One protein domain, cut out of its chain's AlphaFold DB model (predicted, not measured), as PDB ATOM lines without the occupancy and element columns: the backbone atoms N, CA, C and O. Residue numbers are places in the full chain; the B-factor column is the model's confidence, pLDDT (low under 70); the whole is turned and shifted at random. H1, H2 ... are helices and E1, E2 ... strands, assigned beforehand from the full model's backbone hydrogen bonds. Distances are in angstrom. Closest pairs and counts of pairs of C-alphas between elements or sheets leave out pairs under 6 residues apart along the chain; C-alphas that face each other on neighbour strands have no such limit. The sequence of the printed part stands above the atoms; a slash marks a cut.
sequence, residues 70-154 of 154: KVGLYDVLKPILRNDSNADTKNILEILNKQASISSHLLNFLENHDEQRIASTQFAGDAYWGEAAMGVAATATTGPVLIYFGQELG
ATOM      1  N   LYS A  70     176.361 184.283 251.435       95.50
ATOM      2  CA  LYS A  70     177.343 183.939 250.390       95.50
ATOM      3  C   LYS A  70     177.038 182.585 249.749       95.50
ATOM      4  O   LYS A  70     176.706 182.515 248.571       95.50
ATOM      5  N   VAL A  71     177.056 181.520 250.557       93.62
ATOM      6  CA  VAL A  71     176.835 180.122 250.117       93.62
ATOM      7  C   VAL A  71     175.338 179.808 249.979       93.62
ATOM      8  O   VAL A  71     174.817 178.791 250.437       93.62
ATOM      9  N   GLY A  72     174.612 180.761 249.407       95.62
ATOM     10  CA  GLY A  72     173.168 180.764 249.273       95.62
ATOM     11  C   GLY A  72     172.752 181.614 248.088       95.62
ATOM     12  O   GLY A  72     173.057 181.267 246.950       95.62
ATOM     13  N   LEU A  73     172.046 182.715 248.342       96.50
ATOM     14  CA  LEU A  73     171.508 183.541 247.262       96.50
ATOM     15  C   LEU A  73     172.615 184.132 246.372       96.50
ATOM     16  O   LEU A  73     172.454 184.139 245.153       96.50
ATOM     17  N   TYR A  74     173.745 184.559 246.945       96.81
ATOM     18  CA  TYR A  74     174.883 185.077 246.176       96.81
ATOM     19  C   TYR A  74     175.441 184.038 245.186       96.81
ATOM     20  O   TYR A  74     175.497 184.311 243.986       96.81
ATOM     21  N   ASP A  75     175.779 182.830 245.653       95.88
ATOM     22  CA  ASP A  75     176.317 181.753 244.804       95.88
ATOM     23  C   ASP A  75     175.318 181.256 243.744       95.88
ATOM     24  O   ASP A  75     175.727 180.683 242.736       95.88
ATOM     25  N   VAL A  76     174.015 181.498 243.931       96.88
ATOM     26  CA  VAL A  76     172.986 181.231 242.913       96.88
ATOM     27  C   VAL A  76     172.895 182.358 241.885       96.88
ATOM     28  O   VAL A  76     172.830 182.087 240.687       96.88
ATOM     29  N   LEU A  77     172.898 183.621 242.321       96.69
ATOM     30  CA  LEU A  77     172.790 184.773 241.420       96.69
ATOM     31  C   LEU A  77     174.052 184.961 240.573       96.69
ATOM     32  O   LEU A  77     173.960 185.350 239.410       96.69
ATOM     33  N   LYS A  78     175.227 184.650 241.128       95.88
ATOM     34  CA  LYS A  78     176.514 184.851 240.461       95.88
ATOM     35  C   LYS A  78     176.632 184.167 239.087       95.88
ATOM     36  O   LYS A  78     176.909 184.868 238.114       95.88
ATOM     37  N   PRO A  79     176.413 182.845 238.953       96.06
ATOM     38  CA  PRO A  79     176.478 182.168 237.659       96.06
ATOM     39  C   PRO A  79     175.356 182.600 236.702       96.06
ATOM     40  O   PRO A  79     175.570 182.619 235.494       96.06
ATOM     41  N   ILE A  80     174.184 183.002 237.218       95.88
ATOM     42  CA  ILE A  80     173.085 183.541 236.396       95.88
ATOM     43  C   ILE A  80     173.514 184.851 235.734       95.88
ATOM     44  O   ILE A  80     173.372 185.003 234.525       95.88
ATOM     45  N   LEU A  81     174.095 185.771 236.508       95.00
ATOM     46  CA  LEU A  81     174.605 187.051 236.007       95.00
ATOM     47  C   LEU A  81     175.759 186.889 235.012       95.00
ATOM     48  O   LEU A  81     175.891 187.685 234.089       95.00
ATOM     49  N   ARG A  82     176.579 185.848 235.182       94.62
ATOM     50  CA  ARG A  82     177.663 185.492 234.252       94.62
ATOM     51  C   ARG A  82     177.177 184.798 232.983       94.62
ATOM     52  O   ARG A  82     177.972 184.601 232.067       94.62
ATOM     53  N   ASN A  83     175.901 184.408 232.938       93.38
ATOM     54  CA  ASN A  83     175.348 183.546 231.900       93.38
ATOM     55  C   ASN A  83     176.147 182.232 231.750       93.38
ATOM     56  O   ASN A  83     176.436 181.777 230.641       93.38
ATOM     57  N   ASP A  84     176.539 181.632 232.879       94.62
ATOM     58  CA  ASP A  84     177.248 180.353 232.895       94.62
ATOM     59  C   ASP A  84     176.312 179.221 232.413       94.62
ATOM     60  O   ASP A  84     175.115 179.202 232.700       94.62
ATOM     61  N   SER A  85     176.846 178.220 231.706       93.44
ATOM     62  CA  SER A  85     176.041 177.173 231.042       93.44
ATOM     63  C   SER A  85     175.210 176.287 231.982       93.44
ATOM     64  O   SER A  85     174.307 175.585 231.535       93.44
ATOM     65  N   ASN A  86     175.555 176.252 233.267       88.75
ATOM     66  CA  ASN A  86     174.866 175.501 234.317       88.75
ATOM     67  C   ASN A  86     173.941 176.383 235.177       88.75
ATOM     68  O   ASN A  86     173.371 175.883 236.150       88.75
ATOM     69  N   ALA A  87     173.813 177.672 234.859       93.06
ATOM     70  CA  ALA A  87     172.958 178.592 235.588       93.06
ATOM     71  C   ALA A  87     171.480 178.381 235.226       93.06
ATOM     72  O   ALA A  87     171.119 178.258 234.058       93.06
ATOM     73  N   ASP A  88     170.616 178.357 236.240       95.56
ATOM     74  CA  ASP A  88     169.172 178.195 236.068       95.56
ATOM     75  C   ASP A  88     168.443 179.053 237.107       95.56
ATOM     76  O   ASP A  88     168.741 178.998 238.303       95.56
ATOM     77  N   THR A  89     167.476 179.852 236.657       94.81
ATOM     78  CA  THR A  89     166.702 180.741 237.529       94.81
ATOM     79  C   THR A  89     165.824 179.973 238.514       94.81
ATOM     80  O   THR A  89     165.514 180.510 239.579       94.81
ATOM     81  N   LYS A  90     165.488 178.699 238.254       96.50
ATOM     82  CA  LYS A  90     164.769 177.853 239.227       96.50
ATOM     83  C   LYS A  90     165.541 177.687 240.539       96.50
ATOM     84  O   LYS A  90     164.925 177.579 241.599       96.50
ATOM     85  N   ASN A  91     166.876 177.739 240.479       96.69
ATOM     86  CA  ASN A  91     167.743 177.581 241.643       96.69
ATOM     87  C   ASN A  91     167.528 178.717 242.657       96.69
ATOM     88  O   ASN A  91     167.771 178.523 243.846       96.69
ATOM     89  N   ILE A  92     167.024 179.878 242.210       97.12
ATOM     90  CA  ILE A  92     166.625 180.987 243.090       97.12
ATOM     91  C   ILE A  92     165.494 180.523 244.012       97.12
ATOM     92  O   ILE A  92     165.590 180.655 245.228       97.12
ATOM     93  N   LEU A  93     164.439 179.920 243.461       96.88
ATOM     94  CA  LEU A  93     163.326 179.424 244.270       96.88
ATOM     95  C   LEU A  93     163.770 178.292 245.209       96.88
ATOM     96  O   LEU A  93     163.356 178.247 246.367       96.88
ATOM     97  N   GLU A  94     164.629 177.392 244.730       97.38
ATOM     98  CA  GLU A  94     165.161 176.293 245.541       97.38
ATOM     99  C   GLU A  94     165.953 176.800 246.754       97.38
ATOM    100  O   GLU A  94     165.713 176.339 247.876       97.38
ATOM    101  N   ILE A  95     166.856 177.772 246.564       96.94
ATOM    102  CA  ILE A  95     167.654 178.304 247.672       96.94
ATOM    103  C   ILE A  95     166.809 179.121 248.649       96.94
ATOM    104  O   ILE A  95     166.976 178.967 249.860       96.94
ATOM    105  N   LEU A  96     165.846 179.906 248.152       96.88
ATOM    106  CA  LEU A  96     164.914 180.656 248.997       96.88
ATOM    107  C   LEU A  96     164.087 179.713 249.879       96.88
ATOM    108  O   LEU A  96     163.985 179.933 251.085       96.88
ATOM    109  N   ASN A  97     163.574 178.616 249.317       97.00
ATOM    110  CA  ASN A  97     162.848 177.600 250.082       97.00
ATOM    111  C   ASN A  97     163.743 176.923 251.128       97.00
ATOM    112  O   ASN A  97     163.329 176.739 252.273       97.00
ATOM    113  N   LYS A  98     164.987 176.587 250.766       96.00
ATOM    114  CA  LYS A  98     165.958 175.974 251.685       96.00
ATOM    115  C   LYS A  98     166.315 176.896 252.856       96.00
ATOM    116  O   LYS A  98     166.582 176.410 253.953       96.00
ATOM    117  N   GLN A  99     166.324 178.206 252.629       95.44
ATOM    118  CA  GLN A  99     166.684 179.223 253.617       95.44
ATOM    119  C   GLN A  99     165.475 179.865 254.310       95.44
ATOM    120  O   GLN A  99     165.666 180.717 255.175       95.44
ATOM    121  N   ALA A 100     164.243 179.467 253.975       95.19
ATOM    122  CA  ALA A 100     163.024 180.161 254.388       95.19
ATOM    123  C   ALA A 100     162.953 180.422 255.904       95.19
ATOM    124  O   ALA A 100     162.632 181.535 256.321       95.19
ATOM    125  N   SER A 101     163.334 179.434 256.721       94.75
ATOM    126  CA  SER A 101     163.293 179.502 258.189       94.75
ATOM    127  C   SER A 101     164.284 180.484 258.821       94.75
ATOM    128  O   SER A 101     164.091 180.873 259.969       94.75
ATOM    129  N   ILE A 102     165.334 180.876 258.098       95.50
ATOM    130  CA  ILE A 102     166.379 181.796 258.573       95.50
ATOM    131  C   ILE A 102     166.516 183.032 257.683       95.50
ATOM    132  O   ILE A 102     167.409 183.840 257.899       95.50
ATOM    133  N   SER A 103     165.654 183.188 256.678       95.25
ATOM    134  CA  SER A 103     165.793 184.191 255.617       95.25
ATOM    135  C   SER A 103     165.856 185.636 256.129       95.25
ATOM    136  O   SER A 103     166.573 186.450 255.554       95.25
ATOM    137  N   SER A 104     165.185 185.941 257.245       96.50
ATOM    138  CA  SER A 104     165.246 187.242 257.928       96.50
ATOM    139  C   SER A 104     166.592 187.526 258.605       96.50
ATOM    140  O   SER A 104     166.898 188.675 258.904       96.50
ATOM    141  N   HIS A 105     167.394 186.489 258.854       97.56
ATOM    142  CA  HIS A 105     168.738 186.566 259.428       97.56
ATOM    143  C   HIS A 105     169.836 186.533 258.358       97.56
ATOM    144  O   HIS A 105     171.016 186.493 258.693       97.56
ATOM    145  N   LEU A 106     169.495 186.513 257.070       97.81
ATOM    146  CA  LEU A 106     170.483 186.456 255.998       97.81
ATOM    147  C   LEU A 106     170.694 187.846 255.398       97.81
ATOM    148  O   LEU A 106     169.762 188.460 254.888       97.81
ATOM    149  N   LEU A 107     171.934 188.326 255.463       98.12
ATOM    150  CA  LEU A 107     172.385 189.547 254.811       98.12
ATOM    151  C   LEU A 107     172.642 189.244 253.335       98.12
ATOM    152  O   LEU A 107     173.640 188.604 252.989       98.12
ATOM    153  N   ASN A 108     171.731 189.690 252.478       98.06
ATOM    154  CA  ASN A 108     171.847 189.538 251.036       98.06
ATOM    155  C   ASN A 108     172.822 190.579 250.480       98.06
ATOM    156  O   ASN A 108     172.830 191.733 250.904       98.06
ATOM    157  N   PHE A 109     173.647 190.186 249.517       97.12
ATOM    158  CA  PHE A 109     174.580 191.082 248.841       97.12
ATOM    159  C   PHE A 109     174.920 190.522 247.463       97.12
ATOM    160  O   PHE A 109     174.723 189.333 247.206       97.12
ATOM    161  N   LEU A 110     175.436 191.380 246.588       95.94
ATOM    162  CA  LEU A 110     175.910 190.983 245.259       95.94
ATOM    163  C   LEU A 110     177.415 191.167 245.081       95.94
ATOM    164  O   LEU A 110     177.992 190.576 244.183       95.94
ATOM    165  N   GLU A 111     178.055 191.967 245.925       94.81
ATOM    166  CA  GLU A 111     179.502 192.141 245.965       94.81
ATOM    167  C   GLU A 111     179.911 192.696 247.333       94.81
ATOM    168  O   GLU A 111     179.087 193.200 248.097       94.81
ATOM    169  N   ASN A 112     181.188 192.547 247.662       95.62
ATOM    170  CA  ASN A 112     181.836 193.125 248.831       95.62
ATOM    171  C   ASN A 112     183.347 193.235 248.533       95.62
ATOM    172  O   ASN A 112     183.759 193.128 247.380       95.62
ATOM    173  N   HIS A 113     184.179 193.453 249.549       95.31
ATOM    174  CA  HIS A 113     185.625 193.601 249.369       95.31
ATOM    175  C   HIS A 113     186.373 192.299 249.018       95.31
ATOM    176  O   HIS A 113     187.481 192.385 248.494       95.31
ATOM    177  N   ASP A 114     185.780 191.128 249.262       95.50
ATOM    178  CA  ASP A 114     186.351 189.810 248.946       95.50
ATOM    179  C   ASP A 114     185.838 189.240 247.611       95.50
ATOM    180  O   ASP A 114     186.362 188.243 247.111       95.50
ATOM    181  N   GLU A 115     184.811 189.859 247.022       94.56
ATOM    182  CA  GLU A 115     184.187 189.420 245.774       94.56
ATOM    183  C   GLU A 115     184.506 190.348 244.597       94.56
ATOM    184  O   GLU A 115     184.847 191.520 244.749       94.56
ATOM    185  N   GLN A 116     184.386 189.812 243.381       94.69
ATOM    186  CA  GLN A 116     184.532 190.611 242.163       94.69
ATOM    187  C   GLN A 116     183.391 191.625 242.045       94.69
ATOM    188  O   GLN A 116     182.251 191.315 242.388       94.69
ATOM    189  N   ARG A 117     183.694 192.808 241.494       95.25
ATOM    190  CA  ARG A 117     182.673 193.807 241.150       95.25
ATOM    191  C   ARG A 117     181.744 193.272 240.061       95.25
ATOM    192  O   ARG A 117     182.233 192.660 239.113       95.25
ATOM    193  N   ILE A 118     180.443 193.531 240.140       94.38
ATOM    194  CA  ILE A 118     179.425 193.064 239.186       94.38
ATOM    195  C   ILE A 118     179.753 193.517 237.769       94.38
ATOM    196  O   ILE A 118     179.797 192.685 236.866       94.38
ATOM    197  N   ALA A 119     180.091 194.794 237.586       93.88
ATOM    198  CA  ALA A 119     180.457 195.347 236.285       93.88
ATOM    199  C   ALA A 119     181.782 194.796 235.717       93.88
ATOM    200  O   ALA A 119     182.121 195.054 234.564       93.88
ATOM    201  N   SER A 120     182.560 194.034 236.495       94.31
ATOM    202  CA  SER A 120     183.815 193.459 236.008       94.31
ATOM    203  C   SER A 120     183.574 192.317 235.021       94.31
ATOM    204  O   SER A 120     182.635 191.534 235.154       94.31
ATOM    205  N   THR A 121     184.488 192.158 234.062       92.12
ATOM    206  CA  THR A 121     184.460 191.070 233.066       92.12
ATOM    207  C   THR A 121     184.537 189.666 233.672       92.12
ATOM    208  O   THR A 121     184.155 188.692 233.035       92.12
ATOM    209  N   GLN A 122     185.052 189.545 234.897       89.44
ATOM    210  CA  GLN A 122     185.129 188.299 235.658       89.44
ATOM    211  C   GLN A 122     183.794 187.955 236.337       89.44
ATOM    212  O   GLN A 122     183.645 186.851 236.876       89.44
ATOM    213  N   PHE A 123     182.855 188.902 236.341       93.50
ATOM    214  CA  PHE A 123     181.516 188.756 236.872       93.50
ATOM    215  C   PHE A 123     180.469 189.001 235.767       93.50
ATOM    216  O   PHE A 123     180.425 188.209 234.834       93.50
ATOM    217  N   ALA A 124     179.617 190.025 235.843       93.38
ATOM    218  CA  ALA A 124     178.556 190.242 234.852       93.38
ATOM    219  C   ALA A 124     179.019 191.031 233.612       93.38
ATOM    220  O   ALA A 124     178.341 191.021 232.587       93.38
ATOM    221  N   GLY A 125     180.154 191.736 233.688       93.25
ATOM    222  CA  GLY A 125     180.714 192.542 232.595       93.25
ATOM    223  C   GLY A 125     179.959 193.838 232.274       93.25
ATOM    224  O   GLY A 125     180.482 194.670 231.538       93.25
ATOM    225  N   ASP A 126     178.761 194.016 232.829       92.88
ATOM    226  CA  ASP A 126     177.928 195.208 232.706       92.88
ATOM    227  C   ASP A 126     177.094 195.363 233.990       92.88
ATOM    228  O   ASP A 126     176.479 194.400 234.465       92.88
ATOM    229  N   ALA A 127     177.088 196.569 234.562       92.25
ATOM    230  CA  ALA A 127     176.332 196.892 235.770       92.25
ATOM    231  C   ALA A 127     174.816 196.728 235.579       92.25
ATOM    232  O   ALA A 127     174.121 196.380 236.534       92.25
ATOM    233  N   TYR A 128     174.314 196.898 234.349       92.62
ATOM    234  CA  TYR A 128     172.897 196.758 234.003       92.62
ATOM    235  C   TYR A 128     172.317 195.410 234.456       92.62
ATOM    236  O   TYR A 128     171.210 195.336 234.988       92.62
ATOM    237  N   TRP A 129     173.085 194.325 234.318       90.75
ATOM    238  CA  TRP A 129     172.637 192.998 234.749       90.75
ATOM    239  C   TRP A 129     172.499 192.891 236.272       90.75
ATOM    240  O   TRP A 129     171.641 192.160 236.769       90.75
ATOM    241  N   GLY A 130     173.298 193.660 237.017       93.06
ATOM    242  CA  GLY A 130     173.244 193.739 238.472       93.06
ATOM    243  C   GLY A 130     171.927 194.290 239.013       93.06
ATOM    244  O   GLY A 130     171.528 193.903 240.110       93.06
ATOM    245  N   GLU A 131     171.213 195.126 238.253       93.44
ATOM    246  CA  GLU A 131     169.951 195.736 238.693       93.44
ATOM    247  C   GLU A 131     168.874 194.683 238.979       93.44
ATOM    248  O   GLU A 131     168.251 194.688 240.044       93.44
ATOM    249  N   ALA A 132     168.692 193.726 238.064       92.75
ATOM    250  CA  ALA A 132     167.708 192.659 238.227       92.75
ATOM    251  C   ALA A 132     168.053 191.750 239.418       92.75
ATOM    252  O   ALA A 132     167.184 191.419 240.229       92.75
ATOM    253  N   ALA A 133     169.331 191.384 239.564       95.31
ATOM    254  CA  ALA A 133     169.794 190.601 240.706       95.31
ATOM    255  C   ALA A 133     169.649 191.363 242.030       95.31
ATOM    256  O   ALA A 133     169.321 190.749 243.044       95.31
ATOM    257  N   MET A 134     169.833 192.686 242.026       96.12
ATOM    258  CA  MET A 134     169.641 193.517 243.216       96.12
ATOM    259  C   MET A 134     168.162 193.569 243.587       96.12
ATOM    260  O   MET A 134     167.823 193.433 244.758       96.12
ATOM    261  N   GLY A 135     167.274 193.655 242.591       96.19
ATOM    262  CA  GLY A 135     165.834 193.509 242.789       96.19
ATOM    263  C   GLY A 135     165.485 192.210 243.517       96.19
ATOM    264  O   GLY A 135     164.766 192.241 244.514       96.19
ATOM    265  N   VAL A 136     166.048 191.076 243.090       96.00
ATOM    266  CA  VAL A 136     165.860 189.785 243.779       96.00
ATOM    267  C   VAL A 136     166.441 189.823 245.195       96.00
ATOM    268  O   VAL A 136     165.727 189.524 246.149       96.00
ATOM    269  N   ALA A 137     167.703 190.226 245.361       96.19
ATOM    270  CA  ALA A 137     168.377 190.268 246.660       96.19
ATOM    271  C   ALA A 137     167.661 191.165 247.686       96.19
ATOM    272  O   ALA A 137     167.655 190.847 248.874       96.19
ATOM    273  N   ALA A 138     167.034 192.251 247.228       96.62
ATOM    274  CA  ALA A 138     166.364 193.226 248.080       96.62
ATOM    275  C   ALA A 138     164.887 192.952 248.355       96.62
ATOM    276  O   ALA A 138     164.336 193.540 249.283       96.62
ATOM    277  N   THR A 139     164.233 192.095 247.568       96.25
ATOM    278  CA  THR A 139     162.774 191.907 247.666       96.25
ATOM    279  C   THR A 139     162.335 190.460 247.856       96.25
ATOM    280  O   THR A 139     161.201 190.226 248.271       96.25
ATOM    281  N   ALA A 140     163.203 189.479 247.594       95.00
ATOM    282  CA  ALA A 140     162.843 188.066 247.709       95.00
ATOM    283  C   ALA A 140     162.777 187.559 249.160       95.00
ATOM    284  O   ALA A 140     162.147 186.534 249.418       95.00
ATOM    285  N   THR A 141     163.423 188.246 250.108       94.81
ATOM    286  CA  THR A 141     163.375 187.912 251.541       94.81
ATOM    287  C   THR A 141     163.161 189.163 252.388       94.81
ATOM    288  O   THR A 141     163.196 190.285 251.895       94.81
ATOM    289  N   THR A 142     162.936 188.971 253.687       94.44
ATOM    290  CA  THR A 142     162.862 190.052 254.684       94.44
ATOM    291  C   THR A 142     164.214 190.363 255.332       94.44
ATOM    292  O   THR A 142     164.275 191.139 256.285       94.44
ATOM    293  N   GLY A 143     165.288 189.723 254.859       96.19
ATOM    294  CA  GLY A 143     166.645 189.955 255.338       96.19
ATOM    295  C   GLY A 143     167.202 191.294 254.843       96.19
ATOM    296  O   GLY A 143     166.734 191.826 253.834       96.19
ATOM    297  N   PRO A 144     168.194 191.865 255.544       97.44
ATOM    298  CA  PRO A 144     168.825 193.105 255.116       97.44
ATOM    299  C   PRO A 144     169.630 192.913 253.829       97.44
ATOM    300  O   PRO A 144     170.051 191.807 253.483       97.44
ATOM    301  N   VAL A 145     169.909 194.029 253.158       97.69
ATOM    302  CA  VAL A 145     170.770 194.084 251.974       97.69
ATOM    303  C   VAL A 145     172.020 194.886 252.286       97.69
ATOM    304  O   VAL A 145     171.939 195.960 252.882       97.69
ATOM    305  N   LEU A 146     173.169 194.388 251.844       97.38
ATOM    306  CA  LEU A 146     174.420 195.133 251.805       97.38
ATOM    307  C   LEU A 146     174.662 195.644 250.384       97.38
ATOM    308  O   LEU A 146     174.702 194.867 249.429       97.38
ATOM    309  N   ILE A 147     174.851 196.958 250.277       96.69
ATOM    310  CA  ILE A 147     175.338 197.636 249.074       96.69
ATOM    311  C   ILE A 147     176.802 197.971 249.326       96.69
ATOM    312  O   ILE A 147     177.133 198.595 250.339       96.69
ATOM    313  N   TYR A 148     177.686 197.528 248.438       96.69
ATOM    314  CA  TYR A 148     179.100 197.843 248.561       96.69
ATOM    315  C   TYR A 148     179.393 199.226 247.975       96.69
ATOM    316  O   TYR A 148     178.798 199.626 246.982       96.69
ATOM    317  N   PHE A 149     180.316 199.972 248.582       96.62
ATOM    318  CA  PHE A 149     180.604 201.351 248.181       96.62
ATOM    319  C   PHE A 149     180.899 201.466 246.675       96.62
ATOM    320  O   PHE A 149     181.822 200.810 246.175       96.62
ATOM    321  N   GLY A 150     180.136 202.309 245.973       94.06
ATOM    322  CA  GLY A 150     180.278 202.579 244.542       94.06
ATOM    323  C   GLY A 150     179.547 201.590 243.632       94.06
ATOM    324  O   GLY A 150     179.516 201.815 242.428       94.06
ATOM    325  N   GLN A 151     178.945 200.531 244.180       93.56
ATOM    326  CA  GLN A 151     178.155 199.557 243.420       93.56
ATOM    327  C   GLN A 151     176.949 200.213 242.732       93.56
ATOM    328  O   GLN A 151     176.530 199.802 241.656       93.56
ATOM    329  N   GLU A 152     176.382 201.244 243.349       91.31
ATOM    330  CA  GLU A 152     175.244 202.001 242.837       91.31
ATOM    331  C   GLU A 152     175.588 202.925 241.658       91.31
ATOM    332  O   GLU A 152     174.682 203.495 241.051       91.31
ATOM    333  N   LEU A 153     176.879 203.100 241.347       90.44
ATOM    334  CA  LEU A 153     177.367 204.020 240.315       90.44
ATOM    335  C   LEU A 153     177.824 203.326 239.023       90.44
ATOM    336  O   LEU A 153     178.140 204.032 238.062       90.44
ATOM    337  N   GLY A 154     177.847 201.990 238.986       71.31
ATOM    338  CA  GLY A 154     178.267 201.196 237.824       71.31
ATOM    339  C   GLY A 154     179.484 200.331 238.101       71.31
ATOM    340  O   GLY A 154     180.613 200.816 237.865       71.31
TER     341      GLY A 154
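Overview. This is residues 70 to 154 of the 154 residues of the protein "Aamy domain-containing protein" of Arachidicoccus ginsenosidivorans (UniProt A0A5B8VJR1). H1 packs on both H2 and H3, which stay apart; strand E1 folds back from H2. The printed part has 85 residues with H1, H2, E1 and H3 in that order, class mostly helix. It is compact, with a radius of gyration of the C-alphas of 12.1 A and spans of 34 by 30 by 20 A.

Arrangement. H1, residues 70 to 81, touches H2, residues 90 to 105, with residues 72 to 77 alone, a helical hairpin; their closest C-alphas, Gly 72 and Ile 95, are 6.2 A apart. H1 touches H3, residues 127 to 139; their closest C-alphas, Leu 81 and Trp 129, are 6.4 A apart. In E1, residues 106 to 109, residues 108 to 109 pair parallel with residues 145 to 146. Within hydrogen-bond range are 4 of 8 O i to N i+4 pairs in H1, 8 of 12 in H2 and 6 of 9 in H3.

Along the chain. H1 begins at C-alpha 70, (177.343, 183.939, 250.390); H3 ends at C-alpha 139, (162.774, 191.907, 247.666).

Size, cuts and confidence. The printed part has no cut; the link from E1 to H3 is long.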